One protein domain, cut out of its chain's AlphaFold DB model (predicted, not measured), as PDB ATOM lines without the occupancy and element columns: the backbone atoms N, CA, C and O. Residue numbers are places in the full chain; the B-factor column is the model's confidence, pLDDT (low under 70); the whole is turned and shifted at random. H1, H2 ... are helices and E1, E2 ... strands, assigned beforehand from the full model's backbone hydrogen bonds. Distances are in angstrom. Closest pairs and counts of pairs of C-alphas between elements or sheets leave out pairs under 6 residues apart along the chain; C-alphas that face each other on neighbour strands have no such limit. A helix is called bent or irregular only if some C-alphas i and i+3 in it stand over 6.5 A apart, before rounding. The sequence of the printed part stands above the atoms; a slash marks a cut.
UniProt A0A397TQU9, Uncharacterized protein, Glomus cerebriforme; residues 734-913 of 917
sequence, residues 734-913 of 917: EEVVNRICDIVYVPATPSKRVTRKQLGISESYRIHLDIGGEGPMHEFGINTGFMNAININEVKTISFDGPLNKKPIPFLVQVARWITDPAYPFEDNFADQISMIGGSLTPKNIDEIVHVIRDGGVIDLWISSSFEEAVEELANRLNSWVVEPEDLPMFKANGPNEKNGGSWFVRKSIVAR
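AT A GLANCE: This is residues 734 to 913 of the 917 residues of an uncharacterized protein of Glomus cerebriforme (UniProt A0A397TQU9). One long, twisted and curled sheet of seven strands forms a wall, with H3 and H4 packed side by side over one face of it, H4 toward the E9 part and H3 over E6. H1 packs at the E5 edge with short H2 against it, while the small hairpin E2 and E3 stands apart from the sheet's strands. The printed part has 180 residues, with the order H1 H2 E1 E2 E3 E4 E5 E6 H3 E7 H4 E8 E9; the sheet runs E5 E4 E1 E6 E7 E9 E8 and is mixed. The class is mixed, helices and strands, though under half of the residues, 84, are in named elements. The whole is compact and rounded, with a radius of gyration of the C-alphas of 15.9 A and spans of 48 by 40 by 30 A.

HOW THE PARTS SIT: H1, residues 734 to 744, and H2, residues 756 to 759, only just touch, with 3 pairs of C-alphas within 8 A, the closest those of Arg 739 and Leu 759 at 6.1 A. E1, residues 768 to 771, is an inner strand of the sheet. E2, residues 777 to 779, and E3, residues 782 to 784, form an antiparallel hairpin, with N 777 and O 784 at 2.8 A. E4, residues 790 to 793, is parallel to E1, with N 790 and O 768 at 2.8 A. E5, residues 812 to 814, is an edge strand parallel to E4, with N 813 and O 791 at 2.8 A. H1 is on the sheet, and its closest C-alphas to E5 are those of Cys 741 and Val 813, 6.4 A. E6, residues 831 to 837, is parallel to E1, with N 771 and O 835 at 2.8 A. H3, residues 843 to 852, runs along the strands at a height over the sheet of 11.1 A, over E6 and only just over E1, where 3 of its C-alphas fall. E7, residues 853 to 863, bends by 121 degrees at residue 856 and is parallel to E6, with N 860 and O 834 at 2.9 A; E6, H3 and E7 form a strand-helix-strand unit, two parallel neighbours with a helix between, its crossover right-handed. H4, residues 865 to 877, lies over E7 and E9, residues 904 to 911, along the strands at a height over the sheet of 9.6 A, on the same face as H3. H3 and H4 touch at Ile 846 and Leu 874, whose C-alphas are closest at 5.7 A, the same way at a steep tilt of 44 degrees. E9 is antiparallel to E7, with N 861 and O 908 at 2.8 A, and forms a hairpin with edge strand E8, residues 890 to 892, with N 905 and O 891 at 2.9 A. E7, H4 and E8 form a split strand-helix-strand unit, with E9 between its strands, and its crossover is right-handed. In H1 and H3 every O i to N i+4 pair is within hydrogen-bond range; in H4 7 of 9 are, and H2 is too short for such a pair.

IN THESE COORDINATES: H1 begins with C-alpha 734 at (83.878, 172.232, 157.323) and is 15.2 A long. E6 is 17.0 A long, H3 14.3 A and E7 18.4 A, with C-alpha 853 at (100.782, 183.471, 159.931). H4 is 19.0 A long and irregular, with C-alphas 866 and 869 7.9 A apart. E9 is 23.0 A long and ends with C-alpha 911 at (101.428, 192.068, 155.955).

THE WHOLE: The two C-alphas farthest apart, of Gly 760 and Asn 900, are 49.6 A apart, and the printed part has no cut. The sheet is twisted, its C-alphas up to 4.4 A off the best plane. The long links are H1 to H2, E4 to E5, E5 to E6, H4 to E8 and E8 to E9. Residues 882 to 883 pair with residues 909 to 910 of E9, antiparallel. The mean pLDDT of the printed part is 88.3; it is under 70 at residues 778 to 783, 801, 886 to 890 and 893 to 902.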
ATOM      1  N   GLU A 734      84.475 173.004 156.227       92.62
ATOM      2  CA  GLU A 734      83.878 172.232 157.323       92.62
ATOM      3  C   GLU A 734      84.670 170.943 157.582       92.62
ATOM      4  O   GLU A 734      84.986 170.617 158.722       92.62
ATOM      5  N   GLU A 735      85.078 170.245 156.520       92.75
ATOM      6  CA  GLU A 735      85.949 169.073 156.609       92.75
ATOM      7  C   GLU A 735      87.346 169.425 157.147       92.75
ATOM      8  O   GLU A 735      87.897 168.674 157.951       92.75
ATOM      9  N   VAL A 736      87.899 170.579 156.764       93.81
ATOM     10  CA  VAL A 736      89.158 171.105 157.315       93.81
ATOM     11  C   VAL A 736      89.028 171.359 158.821       93.81
ATOM     12  O   VAL A 736      89.878 170.895 159.578       93.81
ATOM     13  N   VAL A 737      87.950 172.006 159.279       96.94
ATOM     14  CA  VAL A 737      87.681 172.249 160.711       96.94
ATOM     15  C   VAL A 737      87.435 170.959 161.488       96.94
ATOM     16  O   VAL A 737      87.999 170.793 162.566       96.94
ATOM     17  N   ASN A 738      86.675 170.012 160.938       94.50
ATOM     18  CA  ASN A 738      86.460 168.714 161.579       94.50
ATOM     19  C   ASN A 738      87.792 167.963 161.760       94.50
ATOM     20  O   ASN A 738      88.105 167.540 162.870       94.50
ATOM     21  N   ARG A 739      88.643 167.917 160.722       96.88
ATOM     22  CA  ARG A 739      89.994 167.328 160.800       96.88
ATOM     23  C   ARG A 739      90.910 168.060 161.794       96.88
ATOM     24  O   ARG A 739      91.718 167.405 162.450       96.88
ATOM     25  N   ILE A 740      90.798 169.387 161.940       97.31
ATOM     26  CA  ILE A 740      91.493 170.138 163.006       97.31
ATOM     27  C   ILE A 740      91.019 169.628 164.373       97.31
ATOM     28  O   ILE A 740      91.843 169.193 165.176       97.31
ATOM     29  N   CYS A 741      89.710 169.628 164.620       96.75
ATOM     30  CA  CYS A 741      89.098 169.222 165.886       96.75
ATOM     31  C   CYS A 741      89.393 167.759 166.270       96.75
ATOM     32  O   CYS A 741      89.661 167.490 167.442       96.75
ATOM     33  N   ASP A 742      89.431 166.831 165.310       96.19
ATOM     34  CA  ASP A 742      89.837 165.434 165.531       96.19
ATOM     35  C   ASP A 742      91.295 165.321 166.010       96.19
ATOM     36  O   ASP A 742      91.629 164.493 166.866       96.19
ATOM     37  N   ILE A 743      92.178 166.172 165.477       96.62
ATOM     38  CA  ILE A 743      93.599 166.192 165.828       96.62
ATOM     39  C   ILE A 743      93.810 166.870 167.186       96.62
ATOM     40  O   ILE A 743      94.464 166.282 168.049       96.62
ATOM     41  N   VAL A 744      93.268 168.074 167.397       96.31
ATOM     42  CA  VAL A 744      93.610 168.953 168.539       96.31
ATOM     43  C   VAL A 744      92.667 168.816 169.745       96.31
ATOM     44  O   VAL A 744      93.040 169.220 170.848       96.31
ATOM     45  N   TYR A 745      91.514 168.164 169.554       96.50
ATOM     46  CA  TYR A 745      90.381 168.021 170.482       96.50
ATOM     47  C   TYR A 745      89.574 169.310 170.733       96.50
ATOM     48  O   TYR A 745      89.921 170.388 170.260       96.50
ATOM     49  N   VAL A 746      88.435 169.176 171.426       92.50
ATOM     50  CA  VAL A 746      87.451 170.253 171.658       92.50
ATOM     51  C   VAL A 746      87.052 170.287 173.147       92.50
ATOM     52  O   VAL A 746      86.278 169.425 173.578       92.50
ATOM     53  N   PRO A 747      87.521 171.265 173.948       95.88
ATOM     54  CA  PRO A 747      88.451 172.334 173.578       95.88
ATOM     55  C   PRO A 747      89.857 171.812 173.251       95.88
ATOM     56  O   PRO A 747      90.260 170.736 173.699       95.88
ATOM     57  N   ALA A 748      90.601 172.601 172.480       96.25
ATOM     58  CA  ALA A 748      91.925 172.253 171.999       96.25
ATOM     59  C   ALA A 748      92.925 172.049 173.145       96.25
ATOM     60  O   ALA A 748      93.017 172.843 174.083       96.25
ATOM     61  N   THR A 749      93.695 170.966 173.053       94.25
ATOM     62  CA  THR A 749      94.717 170.609 174.042       94.25
ATOM     63  C   THR A 749      95.987 171.433 173.794       94.25
ATOM     64  O   THR A 749      96.546 171.311 172.707       94.25
ATOM     65  N   PRO A 750      96.519 172.206 174.764       85.56
ATOM     66  CA  PRO A 750      97.651 173.117 174.523       85.56
ATOM     67  C   PRO A 750      98.950 172.467 174.016       85.56
ATOM     68  O   PRO A 750      99.793 173.154 173.455       85.56
ATOM     69  N   SER A 751      99.122 171.154 174.204       89.12
ATOM     70  CA  SER A 751     100.255 170.379 173.680       89.12
ATOM     71  C   SER A 751      99.993 169.761 172.297       89.12
ATOM     72  O   SER A 751     100.685 168.817 171.911       89.12
ATOM     73  N   LYS A 752      98.950 170.204 171.587       94.56
ATOM     74  CA  LYS A 752      98.585 169.722 170.257       94.56
ATOM     75  C   LYS A 752      98.392 170.879 169.288       94.56
ATOM     76  O   LYS A 752      97.611 171.793 169.536       94.56
ATOM     77  N   ARG A 753      99.054 170.760 168.145       97.38
ATOM     78  CA  ARG A 753      98.941 171.655 166.999       97.38
ATOM     79  C   ARG A 753      98.749 170.843 165.724       97.38
ATOM     80  O   ARG A 753      98.929 169.620 165.726       97.38
ATOM     81  N   VAL A 754      98.341 171.510 164.651       96.88
ATOM     82  CA  VAL A 754      98.092 170.870 163.359       96.88
ATOM     83  C   VAL A 754      98.770 171.595 162.197       96.88
ATOM     84  O   VAL A 754      98.702 172.815 162.061       96.88
ATOM     85  N   THR A 755      99.410 170.808 161.333       97.19
ATOM     86  CA  THR A 755      99.979 171.247 160.054       97.19
ATOM     87  C   THR A 755      98.961 171.140 158.920       97.19
ATOM     88  O   THR A 755      98.128 170.230 158.874       97.19
ATOM     89  N   ARG A 756      99.128 171.989 157.901       95.00
ATOM     90  CA  ARG A 756      98.421 171.898 156.609       95.00
ATOM     91  C   ARG A 756      98.544 170.495 155.979       95.00
ATOM     92  O   ARG A 756      97.569 169.939 155.476       95.00
ATOM     93  N   LYS A 757      99.721 169.868 156.125       93.81
ATOM     94  CA  LYS A 757     100.024 168.503 155.663       93.81
ATOM     95  C   LYS A 757      99.192 167.416 156.359       93.81
ATOM     96  O   LYS A 757      98.743 166.501 155.678       93.81
ATOM     97  N   GLN A 758      98.970 167.497 157.674       93.38
ATOM     98  CA  GLN A 758      98.117 166.536 158.399       93.38
ATOM     99  C   GLN A 758      96.646 166.642 157.983       93.38
ATOM    100  O   GLN A 758      95.953 165.629 157.931       93.38
ATOM    101  N   LEU A 759      96.179 167.847 157.649       94.06
ATOM    102  CA  LEU A 759      94.821 168.060 157.143       94.06
ATOM    103  C   LEU A 759      94.647 167.579 155.698       94.06
ATOM    104  O   LEU A 759      93.520 167.315 155.290       94.06
ATOM    105  N   GLY A 760      95.736 167.433 154.937       88.12
ATOM    106  CA  GLY A 760      95.703 167.069 153.519       88.12
ATOM    107  C   GLY A 760      95.313 168.226 152.594       88.12
ATOM    108  O   GLY A 760      94.876 167.975 151.474       88.12
ATOM    109  N   ILE A 761      95.450 169.477 153.048       88.56
ATOM    110  CA  ILE A 761      95.247 170.668 152.210       88.56
ATOM    111  C   ILE A 761      96.544 171.068 151.499       88.56
ATOM    112  O   ILE A 761      97.644 170.874 152.017       88.56
ATOM    113  N   SER A 762      96.416 171.641 150.303       86.62
ATOM    114  CA  SER A 762      97.549 172.135 149.521       86.62
ATOM    115  C   SER A 762      98.120 173.441 150.085       86.62
ATOM    116  O   SER A 762      97.456 174.200 150.794       86.62
ATOM    117  N   GLU A 763      99.338 173.783 149.669       85.88
ATOM    118  CA  GLU A 763      99.941 175.099 149.930       85.88
ATOM    119  C   GLU A 763      99.196 176.263 149.250       85.88
ATOM    120  O   GLU A 763      99.376 177.411 149.635       85.88
ATOM    121  N   SER A 764      98.326 175.975 148.276       83.94
ATOM    122  CA  SER A 764      97.444 176.951 147.620       83.94
ATOM    123  C   SER A 764      96.094 177.161 148.324       83.94
ATOM    124  O   SER A 764      95.346 178.063 147.948       83.94
ATOM    125  N   TYR A 765      95.755 176.344 149.326       87.00
ATOM    126  CA  TYR A 765      94.468 176.406 150.019       87.00
ATOM    127  C   TYR A 765      94.427 177.564 151.026       87.00
ATOM    128  O   TYR A 765      95.066 177.482 152.072       87.00
ATOM    129  N   ARG A 766      93.712 178.653 150.737       93.19
ATOM    130  CA  ARG A 766      93.714 179.827 151.626       93.19
ATOM    131  C   ARG A 766      92.994 179.544 152.949       93.19
ATOM    132  O   ARG A 766      91.829 179.160 152.949       93.19
ATOM    133  N   ILE A 767      93.688 179.775 154.064       96.56
ATOM    134  CA  ILE A 767      93.162 179.669 155.431       96.56
ATOM    135  C   ILE A 767      93.008 181.062 156.048       96.56
ATOM    136  O   ILE A 767      93.989 181.792 156.174       96.56
ATOM    137  N   HIS A 768      91.797 181.392 156.500       97.81
ATOM    138  CA  HIS A 768      91.500 182.576 157.312       97.81
ATOM    139  C   HIS A 768      91.136 182.135 158.735       97.81
ATOM    140  O   HIS A 768      90.282 181.265 158.900       97.81
ATOM    141  N   LEU A 769      91.785 182.706 159.750       98.00
ATOM    142  CA  LEU A 769      91.462 182.513 161.167       98.00
ATOM    143  C   LEU A 769      90.804 183.777 161.745       98.00
ATOM    144  O   LEU A 769      91.302 184.872 161.496       98.00
ATOM    145  N   ASP A 770      89.749 183.631 162.549       97.00
ATOM    146  CA  ASP A 770      89.082 184.741 163.257       97.00
ATOM    147  C   ASP A 770      89.202 184.541 164.780       97.00
ATOM    148  O   ASP A 770      88.553 183.670 165.371       97.00
ATOM    149  N   ILE A 771      90.104 185.298 165.416       97.00
ATOM    150  CA  ILE A 771      90.450 185.182 166.839       97.00
ATOM    151  C   ILE A 771      89.383 185.892 167.677       97.00
ATOM    152  O   ILE A 771      89.187 187.102 167.561       97.00
ATOM    153  N   GLY A 772      88.692 185.138 168.535       93.38
ATOM    154  CA  GLY A 772      87.497 185.621 169.232       93.38
ATOM    155  C   GLY A 772      86.244 185.635 168.350       93.38
ATOM    156  O   GLY A 772      85.191 186.070 168.812       93.38
ATOM    157  N   GLY A 773      86.337 185.141 167.110       91.19
ATOM    158  CA  GLY A 773      85.244 185.141 166.146       91.19
ATOM    159  C   GLY A 773      84.005 184.392 166.642       91.19
ATOM    160  O   GLY A 773      84.090 183.301 167.218       91.19
ATOM    161  N   GLU A 774      82.834 184.983 166.404       91.38
ATOM    162  CA  GLU A 774      81.521 184.345 166.587       91.38
ATOM    163  C   GLU A 774      80.837 184.037 165.236       91.38
ATOM    164  O   GLU A 774      79.682 183.609 165.186       91.38
ATOM    165  N   GLY A 775      81.571 184.195 164.128       87.50
ATOM    166  CA  GLY A 775      81.065 184.093 162.765       87.50
ATOM    167  C   GLY A 775      80.373 185.372 162.263       87.50
ATOM    168  O   GLY A 775      80.462 186.426 162.890       87.50
ATOM    169  N   PRO A 776      79.692 185.303 161.104       83.31
ATOM    170  CA  PRO A 776      79.073 186.454 160.455       83.31
ATOM    171  C   PRO A 776      77.841 186.958 161.227       83.31
ATOM    172  O   PRO A 776      76.819 186.275 161.338       83.31
ATOM    173  N   MET A 777      77.924 188.194 161.708       78.31
ATOM    174  CA  MET A 777      76.890 188.913 162.448       78.31
ATOM    175  C   MET A 777      76.460 190.188 161.706       78.31
ATOM    176  O   MET A 777      77.146 190.684 160.812       78.31
ATOM    177  N   HIS A 778      75.285 190.717 162.059       69.75
ATOM    178  CA  HIS A 778      74.754 191.961 161.497       69.75
ATOM    179  C   HIS A 778      74.116 192.805 162.604       69.75
ATOM    180  O   HIS A 778      73.029 192.479 163.090       69.75
ATOM    181  N   GLU A 779      74.790 193.885 162.987       57.44
ATOM    182  CA  GLU A 779      74.483 194.704 164.161       57.44
ATOM    183  C   GLU A 779      74.533 196.192 163.785       57.44
ATOM    184  O   GLU A 779      75.433 196.633 163.077       57.44
ATOM    185  N   PHE A 780      73.526 196.975 164.189       60.47
ATOM    186  CA  PHE A 780      73.384 198.408 163.857       60.47
ATOM    187  C   PHE A 780      73.536 198.785 162.360       60.47
ATOM    188  O   PHE A 780      73.750 199.950 162.031       60.47
ATOM    189  N   GLY A 781      73.368 197.824 161.443       56.53
ATOM    190  CA  GLY A 781      73.549 197.998 159.996       56.53
ATOM    191  C   GLY A 781      74.946 197.633 159.475       56.53
ATOM    192  O   GLY A 781      75.141 197.597 158.262       56.53
ATOM    193  N   ILE A 782      75.889 197.320 160.365       55.69
ATOM    194  CA  ILE A 782      77.250 196.869 160.061       55.69
ATOM    195  C   ILE A 782      77.263 195.333 160.002       55.69
ATOM    196  O   ILE A 782      76.637 194.670 160.830       55.69
ATOM    197  N   ASN A 783      77.976 194.760 159.031       65.12
ATOM    198  CA  ASN A 783      78.322 193.335 159.035       65.12
ATOM    199  C   ASN A 783      79.651 193.153 159.781       65.12
ATOM    200  O   ASN A 783      80.621 193.835 159.451       65.12
ATOM    201  N   THR A 784      79.707 192.239 160.744       73.44
ATOM    202  CA  THR A 784      80.911 191.918 161.532       73.44
ATOM    203  C   THR A 784      81.191 190.414 161.493       73.44
ATOM    204  O   THR A 784      80.280 189.623 161.255       73.44
ATOM    205  N   GLY A 785      82.452 190.008 161.683       81.69
ATOM    206  CA  GLY A 785      82.881 188.612 161.515       81.69
ATOM    207  C   GLY A 785      82.803 188.111 160.062       81.69
ATOM    208  O   GLY A 785      82.372 188.825 159.152       81.69
ATOM    209  N   PHE A 786      83.245 186.874 159.822       87.00
ATOM    210  CA  PHE A 786      83.553 186.401 158.464       87.00
ATOM    211  C   PHE A 786      82.857 185.083 158.094       87.00
ATOM    212  O   PHE A 786      82.832 184.126 158.862       87.00
ATOM    213  N   MET A 787      82.327 185.018 156.865       79.94
ATOM    214  CA  MET A 787      81.606 183.847 156.332       79.94
ATOM    215  C   MET A 787      82.475 182.590 156.168       79.94
ATOM    216  O   MET A 787      81.949 181.486 156.258       79.94
ATOM    217  N   ASN A 788      83.774 182.761 155.887       88.31
ATOM    218  CA  ASN A 788      84.687 181.697 155.444       88.31
ATOM    219  C   ASN A 788      85.922 181.544 156.357       88.31
ATOM    220  O   ASN A 788      86.928 180.977 155.933       88.31
ATOM    221  N   ALA A 789      85.872 182.075 157.581       95.81
ATOM    222  CA  ALA A 789      86.959 181.950 158.549       95.81
ATOM    223  C   ALA A 789      86.766 180.739 159.469       95.81
ATOM    224  O   ALA A 789      85.642 180.334 159.773       95.81
ATOM    225  N   ILE A 790      87.880 180.202 159.959       97.81
ATOM    226  CA  ILE A 790      87.927 179.293 161.102       97.81
ATOM    227  C   ILE A 790      87.828 180.157 162.359       97.81
ATOM    228  O   ILE A 790      88.761 180.894 162.686       97.81
ATOM    229  N   ASN A 791      86.695 180.087 163.053       97.62
ATOM    230  CA  ASN A 791      86.463 180.861 164.270       97.62
ATOM    231  C   ASN A 791      87.174 180.185 165.448       97.62
ATOM    232  O   ASN A 791      86.996 178.988 165.676       97.62
ATOM    233  N   ILE A 792      87.970 180.931 166.211       97.44
ATOM    234  CA  ILE A 792      88.723 180.410 167.360       97.44
ATOM    235  C   ILE A 792      88.188 181.092 168.612       97.44
ATOM    236  O   ILE A 792      88.340 182.303 168.758       97.44
ATOM    237  N   ASN A 793      87.529 180.340 169.502       96.56
ATOM    238  CA  ASN A 793      86.805 180.924 170.638       96.56
ATOM    239  C   ASN A 793      86.755 180.018 171.884       96.56
ATOM    240  O   ASN A 793      86.840 178.796 171.770       96.56
ATOM    241  N   GLU A 794      86.596 180.595 173.084       95.31
ATOM    242  CA  GLU A 794      86.402 179.823 174.326       95.31
ATOM    243  C   GLU A 794      84.964 179.289 174.467       95.31
ATOM    244  O   GLU A 794      84.737 178.267 175.121       95.31
ATOM    245  N   VAL A 795      83.983 179.958 173.849       94.94
ATOM    246  CA  VAL A 795      82.557 179.590 173.888       94.94
ATOM    247  C   VAL A 795      82.141 178.734 172.687       94.94
ATOM    248  O   VAL A 795      82.745 178.784 171.622       94.94
ATOM    249  N   LYS A 796      81.074 177.936 172.853       94.75
ATOM    250  CA  LYS A 796      80.486 177.108 171.776       94.75
ATOM    251  C   LYS A 796      79.381 177.805 170.980       94.75
ATOM    252  O   LYS A 796      78.953 177.299 169.945       94.75
ATOM    253  N   THR A 797      78.881 178.925 171.486       93.75
ATOM    254  CA  THR A 797      77.699 179.615 170.968       93.75
ATOM    255  C   THR A 797      77.884 181.115 171.043       93.75
ATOM    256  O   THR A 797      78.447 181.589 172.027       93.75
ATOM    257  N   ILE A 798      77.316 181.815 170.063       87.69
ATOM    258  CA  ILE A 798      77.252 183.274 169.963       87.69
ATOM    259  C   ILE A 798      76.760 183.847 171.298       87.69
ATOM    260  O   ILE A 798      75.649 183.527 171.742       87.69
ATOM    261  N   SER A 799      77.616 184.632 171.947       80.75
ATOM    262  CA  SER A 799      77.406 185.207 173.277       80.75
ATOM    263  C   SER A 799      76.742 186.585 173.232       80.75
ATOM    264  O   SER A 799      76.190 187.028 174.240       80.75
ATOM    265  N   PHE A 800      76.744 187.235 172.066       74.88
ATOM    266  CA  PHE A 800      76.143 188.548 171.856       74.88
ATOM    267  C   PHE A 800      74.602 188.567 171.977       74.88
ATOM    268  O   PHE A 800      73.901 187.678 171.480       74.88
ATOM    269  N   ASP A 801      74.053 189.642 172.561       64.75
ATOM    270  CA  ASP A 801      72.612 189.866 172.749       64.75
ATOM    271  C   ASP A 801      71.887 190.308 171.461       64.75
ATOM    272  O   ASP A 801      71.506 191.462 171.261       64.75
ATOM    273  N   GLY A 802      71.639 189.343 170.574       72.25
ATOM    274  CA  GLY A 802      70.872 189.546 169.343       72.25
ATOM    275  C   GLY A 802      70.048 188.327 168.902       72.25
ATOM    276  O   GLY A 802      70.005 187.309 169.595       72.25
ATOM    277  N   PRO A 803      69.431 188.354 167.702       71.12
ATOM    278  CA  PRO A 803      68.649 187.235 167.145       71.12
ATOM    279  C   PRO A 803      69.493 185.993 166.774       71.12
ATOM    280  O   PRO A 803      68.981 185.024 166.196       71.12
ATOM    281  N   LEU A 804      70.796 186.030 167.070       76.69
ATOM    282  CA  LEU A 804      71.746 184.931 166.944       76.69
ATOM    283  C   LEU A 804      72.239 184.393 168.306       76.69
ATOM    284  O   LEU A 804      72.888 183.352 168.309       76.69
ATOM    285  N   ASN A 805      71.894 185.033 169.437       84.44
ATOM    286  CA  ASN A 805      72.289 184.612 170.791       84.44
ATOM    287  C   ASN A 805      71.989 183.112 171.004       84.44
ATOM    288  O   ASN A 805      70.909 182.626 170.648       84.44
ATOM    289  N   LYS A 806      72.947 182.374 171.578       87.56
ATOM    290  CA  LYS A 806      72.906 180.918 171.843       87.56
ATOM    291  C   LYS A 806      72.911 180.006 170.609       87.56
ATOM    292  O   LYS A 806      72.805 178.790 170.774       87.56
ATOM    293  N   LYS A 807      73.059 180.522 169.383       88.75
ATOM    294  CA  LYS A 807      73.320 179.668 168.206       88.75
ATOM    295  C   LYS A 807      74.784 179.208 168.192       88.75
ATOM    296  O   LYS A 807      75.633 179.953 168.679       88.75
ATOM    297  N   PRO A 808      75.107 178.020 167.649       93.69
ATOM    298  CA  PRO A 808      76.493 177.580 167.495       93.69
ATOM    299  C   PRO A 808      77.319 178.556 166.653       93.69
ATOM    300  O   PRO A 808      76.814 179.089 165.665       93.69
ATOM    301  N   ILE A 809      78.586 178.742 167.021       94.88
ATOM    302  CA  ILE A 809      79.552 179.481 166.197       94.88
ATOM    303  C   ILE A 809      79.941 178.591 164.997       94.88
ATOM    304  O   ILE A 809      80.293 177.425 165.208       94.88
ATOM    305  N   PRO A 810      79.859 179.078 163.744       93.88
ATOM    306  CA  PRO A 810      80.229 178.291 162.570       93.88
ATOM    307  C   PRO A 810      81.747 178.088 162.497       93.88
ATOM    308  O   PRO A 810      82.513 178.965 162.887       93.88
ATOM    309  N   PHE A 811      82.188 176.946 161.963       96.75
ATOM    310  CA  PHE A 811      83.616 176.652 161.741       96.75
ATOM    311  C   PHE A 811      84.492 176.819 163.004       96.75
ATOM    312  O   PHE A 811      85.654 177.213 162.918       96.75
ATOM    313  N   LEU A 812      83.915 176.536 164.180       97.81
ATOM    314  CA  LEU A 812      84.543 176.735 165.485       97.81
ATOM    315  C   LEU A 812      85.634 175.696 165.780       97.81
ATOM    316  O   LEU A 812      85.349 174.506 165.918       97.81
ATOM    317  N   VAL A 813      86.847 176.179 166.042       97.94
ATOM    318  CA  VAL A 813      87.900 175.457 166.766       97.94
ATOM    319  C   VAL A 813      87.933 176.007 168.192       97.94
ATOM    320  O   VAL A 813      88.479 177.079 168.454       97.94
ATOM    321  N   GLN A 814      87.285 175.304 169.126       97.88
ATOM    322  CA  GLN A 814      87.163 175.787 170.504       97.88
ATOM    323  C   GLN A 814      88.510 175.692 171.235       97.88
ATOM    324  O   GLN A 814      89.125 174.629 171.248       97.88
ATOM    325  N   VAL A 815      88.936 176.760 171.908       97.25
ATOM    326  CA  VAL A 815      90.151 176.798 172.744       97.25
ATOM    327  C   VAL A 815      89.823 176.737 174.241       97.25
ATOM    328  O   VAL A 815      88.661 176.762 174.651       97.25
ATOM    329  N   ALA A 816      90.858 176.617 175.080       95.94
ATOM    330  CA  ALA A 816      90.729 176.855 176.516       95.94
ATOM    331  C   ALA A 816      90.359 178.325 176.803       95.94
ATOM    332  O   ALA A 816      90.397 179.177 175.917       95.94
ATOM    333  N   ARG A 817      89.979 178.627 178.049       94.69
ATOM    334  CA  ARG A 817      89.433 179.942 178.405       94.69
ATOM    335  C   ARG A 817      90.403 181.087 178.129       94.69
ATOM    336  O   ARG A 817      91.572 180.973 178.489       94.69
ATOM    337  N   TRP A 818      89.919 182.218 177.616       93.44
ATOM    338  CA  TRP A 818      90.775 183.360 177.247       93.44
ATOM    339  C   TRP A 818      91.610 183.894 178.424       93.44
ATOM    340  O   TRP A 818      92.775 184.233 178.254       93.44
ATOM    341  N   ILE A 819      91.073 183.839 179.649       92.00
ATOM    342  CA  ILE A 819      91.787 184.187 180.896       92.00
ATOM    343  C   ILE A 819      92.991 183.271 181.222       92.00
ATOM    344  O   ILE A 819      93.771 183.576 182.117       92.00
ATOM    345  N   THR A 820      93.146 182.141 180.524       92.38
ATOM    346  CA  THR A 820      94.318 181.246 180.629       92.38
ATOM    347  C   THR A 820      95.386 181.520 179.565       92.38
ATOM    348  O   THR A 820      96.381 180.802 179.522       92.38
ATOM    349  N   ASP A 821      95.171 182.542 178.725       92.06
ATOM    350  CA  ASP A 821      95.989 182.908 177.565       92.06
ATOM    351  C   ASP A 821      96.322 181.674 176.695       92.06
ATOM    352  O   ASP A 821      97.445 181.153 176.724       92.06
ATOM    353  N   PRO A 822      95.321 181.076 176.019       94.44
ATOM    354  CA  PRO A 822      95.475 179.797 175.331       94.44
ATOM    355  C   PRO A 822      96.450 179.897 174.151       94.44
ATOM    356  O   PRO A 822      96.472 180.881 173.420       94.44
ATOM    357  N   ALA A 823      97.236 178.839 173.931       95.00
ATOM    358  CA  ALA A 823      97.975 178.689 172.678       95.00
ATOM    359  C   ALA A 823      96.999 178.403 171.523       95.00
ATOM    360  O   ALA A 823      95.979 177.734 171.720       95.00
ATOM    361  N   TYR A 824      97.321 178.875 170.322       96.88
ATOM    362  CA  TYR A 824      96.563 178.559 169.122       96.88
ATOM    363  C   TYR A 824      96.932 177.135 168.660       96.88
ATOM    364  O   TYR A 824      98.110 176.766 168.648       96.88
ATOM    365  N   PRO A 825      95.954 176.301 168.268       97.25
ATOM    366  CA  PRO A 825      96.183 174.881 168.003       97.25
ATOM    367  C   PRO A 825      96.702 174.594 166.581       97.25
ATOM    368  O   PRO A 825      96.382 173.565 165.989       97.25
ATOM    369  N   PHE A 826      97.521 175.487 166.026       98.06
ATOM    370  CA  PHE A 826      98.062 175.417 164.665       98.06
ATOM    371  C   PHE A 826      99.587 175.473 164.705       98.06
ATOM    372  O   PHE A 826     100.145 176.093 165.604       98.06
ATOM    373  N   GLU A 827     100.252 174.811 163.761       97.50
ATOM    374  CA  GLU A 827     101.711 174.909 163.611       97.50
ATOM    375  C   GLU A 827     102.123 176.138 162.783       97.50
ATOM    376  O   GLU A 827     101.288 176.814 162.174       97.50
ATOM    377  N   ASP A 828     103.429 176.394 162.724       95.31
ATOM    378  CA  ASP A 828     104.046 177.455 161.932       95.31
ATOM    379  C   ASP A 828     103.513 177.537 160.487       95.31
ATOM    380  O   ASP A 828     103.431 176.540 159.761       95.31
ATOM    381  N   ASN A 829     103.253 178.764 160.021       95.88
ATOM    382  CA  ASN A 829     102.858 179.077 158.640       95.88
ATOM    383  C   ASN A 829     101.566 178.362 158.176       95.88
ATOM    384  O   ASN A 829     101.391 178.027 156.995       95.88
ATOM    385  N   PHE A 830     100.638 178.131 159.105       97.62
ATOM    386  CA  PHE A 830      99.333 177.542 158.827       97.62
ATOM    387  C   PHE A 830      98.378 178.502 158.101       97.62
ATOM    388  O   PHE A 830      97.737 178.090 157.130       97.62
ATOM    389  N   ALA A 831      98.288 179.763 158.541       97.62
ATOM    390  CA  ALA A 831      97.251 180.712 158.126       97.62
ATOM    391  C   ALA A 831      97.703 181.692 157.034       97.62
ATOM    392  O   ALA A 831      98.794 182.253 157.091       97.62
ATOM    393  N   ASP A 832      96.830 181.951 156.063       97.62
ATOM    394  CA  ASP A 832      97.025 182.959 155.017       97.62
ATOM    395  C   ASP A 832      96.493 184.340 155.442       97.62
ATOM    396  O   ASP A 832      97.055 185.364 155.051       97.62
ATOM    397  N   GLN A 833      95.438 184.368 156.263       97.94
ATOM    398  CA  GLN A 833      94.904 185.572 156.897       97.94
ATOM    399  C   GLN A 833      94.544 185.302 158.365       97.94
ATOM    400  O   GLN A 833      94.049 184.225 158.705       97.94
ATOM    401  N   ILE A 834      94.755 186.289 159.233       98.12
ATOM    402  CA  ILE A 834      94.282 186.300 160.622       98.12
ATOM    403  C   ILE A 834      93.481 187.586 160.847       98.12
ATOM    404  O   ILE A 834      93.893 188.662 160.419       98.12
ATOM    405  N   SER A 835      92.350 187.492 161.535       96.19
ATOM    406  CA  SER A 835      91.584 188.645 162.007       96.19
ATOM    407  C   SER A 835      91.360 188.566 163.513       96.19
ATOM    408  O   SER A 835      91.263 187.473 164.061       96.19
ATOM    409  N   MET A 836      91.293 189.712 164.189       95.00
ATOM    410  CA  MET A 836      90.907 189.794 165.601       95.00
ATOM    411  C   MET A 836      90.117 191.077 165.855       95.00
ATOM    412  O   MET A 836      90.520 192.158 165.420       95.00
ATOM    413  N   ILE A 837      89.007 190.971 166.586       89.62
ATOM    414  CA  ILE A 837      88.126 192.098 166.908       89.62
ATOM    415  C   ILE A 837      87.961 192.182 168.426       89.62
ATOM    416  O   ILE A 837      87.508 191.233 169.057       89.62
ATOM    417  N   GLY A 838      88.340 193.310 169.030       84.50
ATOM    418  CA  GLY A 838      88.137 193.587 170.459       84.50
ATOM    419  C   GLY A 838      88.971 192.762 171.452       84.50
ATOM    420  O   GLY A 838      88.980 193.084 172.641       84.50
ATOM    421  N   GLY A 839      89.685 191.732 170.992       85.00
ATOM    422  CA  GLY A 839      90.603 190.936 171.805       85.00
ATOM    423  C   GLY A 839      91.772 191.757 172.361       85.00
ATOM    424  O   GLY A 839      92.244 192.705 171.734       85.00
ATOM    425  N   SER A 840      92.255 191.377 173.546       88.69
ATOM    426  CA  SER A 840      93.506 191.917 174.092       88.69
ATOM    427  C   SER A 840      94.688 191.265 173.385       88.69
ATOM    428  O   SER A 840      94.767 190.044 173.357       88.69
ATOM    429  N   LEU A 841      95.614 192.055 172.845       94.31
ATOM    430  CA  LEU A 841      96.820 191.536 172.202       94.31
ATOM    431  C   LEU A 841      97.899 191.279 173.269       94.31
ATOM    432  O   LEU A 841      98.698 192.166 173.565       94.31
ATOM    433  N   THR A 842      97.886 190.101 173.908       95.75
ATOM    434  CA  THR A 842      98.930 189.734 174.887       95.75
ATOM    435  C   THR A 842     100.262 189.425 174.182       95.75
ATOM    436  O   THR A 842     100.247 189.056 173.005       95.75
ATOM    437  N   PRO A 843     101.416 189.467 174.883       97.19
ATOM    438  CA  PRO A 843     102.698 189.030 174.319       97.19
ATOM    439  C   PRO A 843     102.660 187.602 173.756       97.19
ATOM    440  O   PRO A 843     103.280 187.315 172.736       97.19
ATOM    441  N   LYS A 844     101.858 186.717 174.362       95.69
ATOM    442  CA  LYS A 844     101.645 185.364 173.852       95.69
ATOM    443  C   LYS A 844     100.734 185.343 172.627       95.69
ATOM    444  O   LYS A 844     100.969 184.558 171.719       95.69
ATOM    445  N   ASN A 845      99.714 186.194 172.542       95.62
ATOM    446  CA  ASN A 845      98.926 186.296 171.312       95.62
ATOM    447  C   ASN A 845      99.773 186.878 170.167       95.62
ATOM    448  O   ASN A 845      99.591 186.462 169.026       95.62
ATOM    449  N   ILE A 846     100.755 187.741 170.463       97.88
ATOM    450  CA  ILE A 846     101.802 188.129 169.504       97.88
ATOM    451  C   ILE A 846     102.641 186.905 169.110       97.88
ATOM    452  O   ILE A 846     102.745 186.640 167.916       97.88
ATOM    453  N   ASP A 847     103.179 186.122 170.058       97.31
ATOM    454  CA  ASP A 847     103.921 184.880 169.753       97.31
ATOM    455  C   ASP A 847     103.130 183.954 168.812       97.31
ATOM    456  O   ASP A 847     103.652 183.505 167.786       97.31
ATOM    457  N   GLU A 848     101.859 183.700 169.137       97.00
ATOM    458  CA  GLU A 848     101.002 182.785 168.389       97.00
ATOM    459  C   GLU A 848     100.617 183.331 167.005       97.00
ATOM    460  O   GLU A 848     100.676 182.590 166.027       97.00
ATOM    461  N   ILE A 849     100.296 184.624 166.867       97.94
ATOM    462  CA  ILE A 849     100.065 185.241 165.547       97.94
ATOM    463  C   ILE A 849     101.352 185.192 164.705       97.94
ATOM    464  O   ILE A 849     101.291 184.847 163.522       97.94
ATOM    465  N   VAL A 850     102.513 185.489 165.306       97.75
ATOM    466  CA  VAL A 850     103.815 185.512 164.621       97.75
ATOM    467  C   VAL A 850     104.175 184.145 164.042       97.75
ATOM    468  O   VAL A 850     104.619 184.091 162.895       97.75
ATOM    469  N   HIS A 851     103.987 183.032 164.763       95.75
ATOM    470  CA  HIS A 851     104.314 181.714 164.192       95.75
ATOM    471  C   HIS A 851     103.233 181.205 163.222       95.75
ATOM    472  O   HIS A 851     103.586 180.790 162.113       95.75
ATOM    473  N   VAL A 852     101.939 181.353 163.541       97.75
ATOM    474  CA  VAL A 852     100.826 180.801 162.740       97.75
ATOM    475  C   VAL A 852     100.674 181.463 161.362       97.75
ATOM    476  O   VAL A 852     100.341 180.768 160.397       97.75
ATOM    477  N   ILE A 853     100.914 182.775 161.226       98.00
ATOM    478  CA  ILE A 853     100.782 183.471 159.931       98.00
ATOM    479  C   ILE A 853     101.841 182.994 158.920       98.00
ATOM    480  O   ILE A 853     102.990 182.733 159.276       98.00
ATOM    481  N   ARG A 854     101.490 182.883 157.638       96.00
ATOM    482  CA  ARG A 854     102.448 182.643 156.543       96.00
ATOM    483  C   ARG A 854     103.243 183.902 156.199       96.00
ATOM    484  O   ARG A 854     102.770 185.018 156.392       96.00
ATOM    485  N   ASP A 855     104.415 183.719 155.594       95.50
ATOM    486  CA  ASP A 855     105.070 184.795 154.841       95.50
ATOM    487  C   ASP A 855     104.136 185.323 153.733       95.50
ATOM    488  O   ASP A 855     103.484 184.537 153.038       95.50
ATOM    489  N   GLY A 856     104.016 186.646 153.612       92.88
ATOM    490  CA  GLY A 856     103.036 187.311 152.746       92.88
ATOM    491  C   GLY A 856     101.571 187.207 153.203       92.88
ATOM    492  O   GLY A 856     100.685 187.619 152.454       92.88
ATOM    493  N   GLY A 857     101.293 186.655 154.391       96.12
ATOM    494  CA  GLY A 857      99.952 186.609 154.979       96.12
ATOM    495  C   GLY A 857      99.503 187.956 155.558       96.12
ATOM    496  O   GLY A 857     100.332 188.806 155.883       96.12
ATOM    497  N   VAL A 858      98.190 188.152 155.697       96.69
ATOM    498  CA  VAL A 858      97.581 189.414 156.171       96.69
ATOM    499  C   VAL A 858      97.024 189.259 157.585       96.69
ATOM    500  O   VAL A 858      96.371 188.264 157.894       96.69
ATOM    501  N   ILE A 859      97.247 190.250 158.445       98.00
ATOM    502  CA  ILE A 859      96.690 190.319 159.799       98.00
ATOM    503  C   ILE A 859      95.848 191.591 159.904       98.00
ATOM    504  O   ILE A 859      96.379 192.682 159.722       98.00
ATOM    505  N   ASP A 860      94.561 191.459 160.222       95.44
ATOM    506  CA  ASP A 860      93.629 192.577 160.414       95.44
ATOM    507  C   ASP A 860      93.139 192.647 161.868       95.44
ATOM    508  O   ASP A 860      92.421 191.765 162.343       95.44
ATOM    509  N   LEU A 861      93.504 193.714 162.575       94.81
ATOM    510  CA  LEU A 861      93.170 193.934 163.979       94.81
ATOM    511  C   LEU A 861      92.217 195.122 164.113       94.81
ATOM    512  O   LEU A 861      92.577 196.246 163.770       94.81
ATOM    513  N   TRP A 862      91.031 194.902 164.677       91.56
ATOM    514  CA  TRP A 862      90.159 195.976 165.156       91.56
ATOM    515  C   TRP A 862      90.340 196.099 166.663       91.56
ATOM    516  O   TRP A 862      89.703 195.382 167.441       91.56
ATOM    517  N   ILE A 863      91.256 196.977 167.072       91.00
ATOM    518  CA  ILE A 863      91.772 197.042 168.442       91.00
ATOM    519  C   ILE A 863      91.748 198.478 168.987       91.00
ATOM    520  O   ILE A 863      91.735 199.450 168.231       91.00
ATOM    521  N   SER A 864      91.694 198.614 170.312       90.31
ATOM    522  CA  SER A 864      91.831 199.907 170.995       90.31
ATOM    523  C   SER A 864      93.252 200.457 170.822       90.31
ATOM    524  O   SER A 864      94.220 199.697 170.880       90.31
ATOM    525  N   SER A 865      93.395 201.781 170.703       88.75
ATOM    526  CA  SER A 865      94.702 202.462 170.670       88.75
ATOM    527  C   SER A 865      95.549 202.226 171.929       88.75
ATOM    528  O   SER A 865      96.765 202.369 171.892       88.75
ATOM    529  N   SER A 866      94.948 201.752 173.027       91.56
ATOM    530  CA  SER A 866      95.676 201.273 174.212       91.56
ATOM    531  C   SER A 866      96.594 200.063 173.962       91.56
ATOM    532  O   SER A 866      97.333 199.687 174.865       91.56
ATOM    533  N   PHE A 867      96.533 199.434 172.783       94.62
ATOM    534  CA  PHE A 867      97.408 198.330 172.368       94.62
ATOM    535  C   PHE A 867      98.398 198.728 171.259       94.62
ATOM    536  O   PHE A 867      99.018 197.852 170.666       94.62
ATOM    537  N   GLU A 868      98.563 200.017 170.952       94.00
ATOM    538  CA  GLU A 868      99.388 200.476 169.822       94.00
ATOM    539  C   GLU A 868     100.847 199.981 169.894       94.00
ATOM    540  O   GLU A 868     101.353 199.451 168.908       94.00
ATOM    541  N   GLU A 869     101.473 200.001 171.077       96.12
ATOM    542  CA  GLU A 869     102.815 199.427 171.298       96.12
ATOM    543  C   GLU A 869     102.880 197.915 170.990       96.12
ATOM    544  O   GLU A 869     103.863 197.438 170.430       96.12
ATOM    545  N   ALA A 870     101.819 197.163 171.299       97.44
ATOM    546  CA  ALA A 870     101.726 195.722 171.047       97.44
ATOM    547  C   ALA A 870     101.481 195.401 169.558       97.44
ATOM    548  O   ALA A 870     101.957 194.387 169.043       97.44
ATOM    549  N   VAL A 871     100.763 196.276 168.843       97.50
ATOM    550  CA  VAL A 871     100.572 196.181 167.386       97.50
ATOM    551  C   VAL A 871     101.883 196.486 166.653       97.50
ATOM    552  O   VAL A 871     102.230 195.781 165.704       97.50
ATOM    553  N   GLU A 872     102.650 197.472 167.123       97.31
ATOM    554  CA  GLU A 872     103.996 197.749 166.614       97.31
ATOM    555  C   GLU A 872     104.990 196.627 166.963       97.31
ATOM    556  O   GLU A 872     105.775 196.236 166.100       97.31
ATOM    557  N   GLU A 873     104.951 196.027 168.163       97.75
ATOM    558  CA  GLU A 873     105.778 194.846 168.480       97.75
ATOM    559  C   GLU A 873     105.498 193.700 167.491       97.75
ATOM    560  O   GLU A 873     106.429 193.130 166.914       97.75
ATOM    561  N   LEU A 874     104.219 193.406 167.226       97.88
ATOM    562  CA  LEU A 874     103.799 192.406 166.243       97.88
ATOM    563  C   LEU A 874     104.308 192.725 164.826       97.88
ATOM    564  O   LEU A 874     104.816 191.829 164.146       97.88
ATOM    565  N   ALA A 875     104.218 193.982 164.381       97.44
ATOM    566  CA  ALA A 875     104.726 194.403 163.075       97.44
ATOM    567  C   ALA A 875     106.254 194.244 162.974       97.44
ATOM    568  O   ALA A 875     106.749 193.642 162.015       97.44
ATOM    569  N   ASN A 876     106.993 194.690 163.995       96.81
ATOM    570  CA  ASN A 876     108.450 194.568 164.074       96.81
ATOM    571  C   ASN A 876     108.902 193.098 164.069       96.81
ATOM    572  O   ASN A 876     109.796 192.728 163.309       96.81
ATOM    573  N   ARG A 877     108.242 192.226 164.843       97.06
ATOM    574  CA  ARG A 877     108.519 190.776 164.875       97.06
ATOM    575  C   ARG A 877     108.208 190.056 163.557       97.06
ATOM    576  O   ARG A 877     108.700 188.951 163.335       97.06
ATOM    577  N   LEU A 878     107.431 190.685 162.678       96.56
ATOM    578  CA  LEU A 878     107.128 190.231 161.321       96.56
ATOM    579  C   LEU A 878     107.889 191.011 160.233       96.56
ATOM    580  O   LEU A 878     107.526 190.889 159.065       96.56
ATOM    581  N   ASN A 879     108.912 191.798 160.597       95.06
ATOM    582  CA  ASN A 879     109.714 192.668 159.715       95.06
ATOM    583  C   ASN A 879     108.857 193.538 158.776       95.06
ATOM    584  O   ASN A 879     109.169 193.727 157.595       95.06
ATOM    585  N   SER A 880     107.736 194.016 159.306       95.69
ATOM    586  CA  SER A 880     106.686 194.725 158.588       95.69
ATOM    587  C   SER A 880     106.362 196.048 159.282       95.69
ATOM    588  O   SER A 880     107.047 196.460 160.215       95.69
ATOM    589  N   TRP A 881     105.325 196.725 158.808       93.38
ATOM    590  CA  TRP A 881     104.808 197.964 159.378       93.38
ATOM    591  C   TRP A 881     103.284 197.906 159.460       93.38
ATOM    592  O   TRP A 881     102.635 197.102 158.783       93.38
ATOM    593  N   VAL A 882     102.719 198.777 160.287       94.38
ATOM    594  CA  VAL A 882     101.276 198.910 160.468       94.38
ATOM    595  C   VAL A 882     100.690 199.830 159.392       94.38
ATOM    596  O   VAL A 882     101.268 200.862 159.051       94.38
ATOM    597  N   VAL A 883      99.533 199.459 158.847       91.12
ATOM    598  CA  VAL A 883      98.748 200.248 157.886       91.12
ATOM    599  C   VAL A 883      97.343 200.463 158.448       91.12
ATOM    600  O   VAL A 883      96.764 199.540 159.016       91.12
ATOM    601  N   GLU A 884      96.769 201.652 158.264       87.25
ATOM    602  CA  GLU A 884      95.359 201.942 158.567       87.25
ATOM    603  C   GLU A 884      94.551 202.024 157.259       87.25
ATOM    604  O   GLU A 884      94.745 202.967 156.491       87.25
ATOM    605  N   PRO A 885      93.681 201.044 156.942       78.88
ATOM    606  CA  PRO A 885      92.903 201.058 155.701       78.88
ATOM    607  C   PRO A 885      91.706 202.018 155.770       78.88
ATOM    608  O   PRO A 885      90.881 201.921 156.682       78.88
ATOM    609  N   GLU A 886      91.560 202.883 154.762       67.06
ATOM    610  CA  GLU A 886      90.535 203.944 154.718       67.06
ATOM    611  C   GLU A 886      89.080 203.429 154.709       67.06
ATOM    612  O   GLU A 886      88.175 204.145 155.135       67.06
ATOM    613  N   ASP A 887      88.834 202.198 154.243       58.59
ATOM    614  CA  ASP A 887      87.483 201.704 153.920       58.59
ATOM    615  C   ASP A 887      86.569 201.462 155.138       58.59
ATOM    616  O   ASP A 887      85.344 201.541 155.025       58.59
ATOM    617  N   LEU A 888      87.148 201.118 156.296       62.34
ATOM    618  CA  LEU A 888      86.443 200.827 157.556       62.34
ATOM    619  C   LEU A 888      87.335 201.219 158.754       62.34
ATOM    620  O   LEU A 888      87.842 200.334 159.450       62.34
ATOM    621  N   PRO A 889      87.569 202.524 158.989       56.53
ATOM    622  CA  PRO A 889      88.663 202.977 159.845       56.53
ATOM    623  C   PRO A 889      88.390 202.745 161.335       56.53
ATOM    624  O   PRO A 889      89.295 202.346 162.065       56.53
ATOM    625  N   MET A 890      87.151 202.965 161.797       66.44
ATOM    626  CA  MET A 890      86.774 202.798 163.204       66.44
ATOM    627  C   MET A 890      85.345 202.285 163.389       66.44
ATOM    628  O   MET A 890      84.438 202.675 162.654       66.44
ATOM    629  N   PHE A 891      85.117 201.527 164.464       73.69
ATOM    630  CA  PHE A 891      83.786 201.361 165.056       73.69
ATOM    631  C   PHE A 891      83.846 201.432 166.589       73.69
ATOM    632  O   PHE A 891      84.919 201.396 167.191       73.69
ATOM    633  N   LYS A 892      82.682 201.571 167.227       71.69
ATOM    634  CA  LYS A 892      82.549 201.734 168.676       71.69
ATOM    635  C   LYS A 892      81.773 200.560 169.259       71.69
ATOM    636  O   LYS A 892      80.596 200.409 168.935       71.69
ATOM    637  N   ALA A 893      82.403 199.743 170.100       65.88
ATOM    638  CA  ALA A 893      81.707 198.643 170.769       65.88
ATOM    639  C   ALA A 893      81.157 199.107 172.125       65.88
ATOM    640  O   ALA A 893      81.810 199.855 172.850       65.88
ATOM    641  N   ASN A 894      79.964 198.640 172.490       57.09
ATOM    642  CA  ASN A 894      79.386 198.897 173.808       57.09
ATOM    643  C   ASN A 894      79.790 197.769 174.769       57.09
ATOM    644  O   ASN A 894      79.039 196.814 174.961       57.09
ATOM    645  N   GLY A 895      80.986 197.863 175.359       53.53
ATOM    646  CA  GLY A 895      81.442 196.887 176.351       53.53
ATOM    647  C   GLY A 895      80.495 196.837 177.566       53.53
ATOM    648  O   GLY A 895      80.106 197.896 178.065       53.53
ATOM    649  N   PRO A 896      80.139 195.651 178.105       42.88
ATOM    650  CA  PRO A 896      79.044 195.496 179.078       42.88
ATOM    651  C   PRO A 896      79.245 196.210 180.429       42.88
ATOM    652  O   PRO A 896      78.306 196.300 181.220       42.88
ATOM    653  N   ASN A 897      80.442 196.744 180.697       46.31
ATOM    654  CA  ASN A 897      80.762 197.523 181.898       46.31
ATOM    655  C   ASN A 897      80.979 199.032 181.631       46.31
ATOM    656  O   ASN A 897      81.074 199.810 182.581       46.31
ATOM    657  N   GLU A 898      81.045 199.482 180.373       49.56
ATOM    658  CA  GLU A 898      81.449 200.852 180.013       49.56
ATOM    659  C   GLU A 898      80.284 201.858 180.066       49.56
ATOM    660  O   GLU A 898      79.873 202.441 179.061       49.56
ATOM    661  N   LYS A 899      79.783 202.143 181.276       48.84
ATOM    662  CA  LYS A 899      78.715 203.143 181.510       48.84
ATOM    663  C   LYS A 899      79.048 204.569 181.039       48.84
ATOM    664  O   LYS A 899      78.136 205.377 180.904       48.84
ATOM    665  N   ASN A 900      80.321 204.858 180.760       47.47
ATOM    666  CA  ASN A 900      80.798 206.138 180.226       47.47
ATOM    667  C   ASN A 900      81.047 206.114 178.703       47.47
ATOM    668  O   ASN A 900      81.652 207.036 178.164       47.47
ATOM    669  N   GLY A 901      80.528 205.101 178.000       56.22
ATOM    670  CA  GLY A 901      80.264 205.171 176.567       56.22
ATOM    671  C   GLY A 901      81.414 204.763 175.652       56.22
ATOM    672  O   GLY A 901      81.877 205.605 174.887       56.22
ATOM    673  N   GLY A 902      81.744 203.469 175.648       64.56
ATOM    674  CA  GLY A 902      82.287 202.718 174.506       64.56
ATOM    675  C   GLY A 902      83.716 203.043 174.062       64.56
ATOM    676  O   GLY A 902      83.970 204.097 173.473       64.56
ATOM    677  N   SER A 903      84.625 202.090 174.232       70.62
ATOM    678  CA  SER A 903      85.932 202.093 173.575       70.62
ATOM    679  C   SER A 903      85.795 202.098 172.039       70.62
ATOM    680  O   SER A 903      84.930 201.430 171.461       70.62
ATOM    681  N   TRP A 904      86.646 202.881 171.371       80.56
ATOM    682  CA  TRP A 904      86.761 202.900 169.909       80.56
ATOM    683  C   TRP A 904      87.824 201.899 169.456       80.56
ATOM    684  O   TRP A 904      88.910 201.840 170.028       80.56
ATOM    685  N   PHE A 905      87.509 201.149 168.405       86.06
ATOM    686  CA  PHE A 905      88.384 200.157 167.794       86.06
ATOM    687  C   PHE A 905      88.798 200.659 166.415       86.06
ATOM    688  O   PHE A 905      87.931 200.912 165.576       86.06
ATOM    689  N   VAL A 906      90.104 200.814 166.199       87.25
ATOM    690  CA  VAL A 906      90.706 201.252 164.929       87.25
ATOM    691  C   VAL A 906      91.148 200.015 164.149       87.25
ATOM    692  O   VAL A 906      91.671 199.075 164.754       87.25
ATOM    693  N   ARG A 907      90.958 199.995 162.823       91.50
ATOM    694  CA  ARG A 907      91.511 198.926 161.976       91.50
ATOM    695  C   ARG A 907      93.002 199.163 161.723       91.50
ATOM    696  O   ARG A 907      93.370 200.021 160.927       91.50
ATOM    697  N   LYS A 908      93.843 198.341 162.340       93.31
ATOM    698  CA  LYS A 908      95.275 198.208 162.045       93.31
ATOM    699  C   LYS A 908      95.485 196.951 161.190       93.31
ATOM    700  O   LYS A 908      94.943 195.898 161.515       93.31
ATOM    701  N   SER A 909      96.253 197.037 160.109       94.38
ATOM    702  CA  SER A 909      96.522 195.922 159.188       94.38
ATOM    703  C   SER A 909      98.029 195.737 158.981       94.38
ATOM    704  O   SER A 909      98.758 196.722 158.867       94.38
ATOM    705  N   ILE A 910      98.510 194.491 158.965       96.62
ATOM    706  CA  ILE A 910      99.938 194.133 158.861       96.62
ATOM    707  C   ILE A 910     100.094 193.015 157.821       96.62
ATOM    708  O   ILE A 910      99.364 192.026 157.855       96.62
ATOM    709  N   VAL A 911     101.076 193.131 156.919       94.06
ATOM    710  CA  VAL A 911     101.428 192.068 155.955       94.06
ATOM    711  C   VAL A 911     102.728 191.401 156.392       94.06
ATOM    712  O   VAL A 911     103.774 192.047 156.398       94.06
ATOM    713  N   ALA A 912     102.687 190.125 156.769       93.75
ATOM    714  CA  ALA A 912     103.826 189.408 157.337       93.75
ATOM    715  C   ALA A 912     105.004 189.270 156.352       93.75
ATOM    716  O   ALA A 912     104.806 188.925 155.186       93.75
ATOM    717  N   ARG A 913     106.235 189.509 156.830       93.12
ATOM    718  CA  ARG A 913     107.490 189.392 156.065       93.12
ATOM    719  C   ARG A 913     108.498 188.552 156.848       93.12
ATOM    720  O   ARG A 913     109.374 189.062 157.549       93.12
TER     721      ARG A 913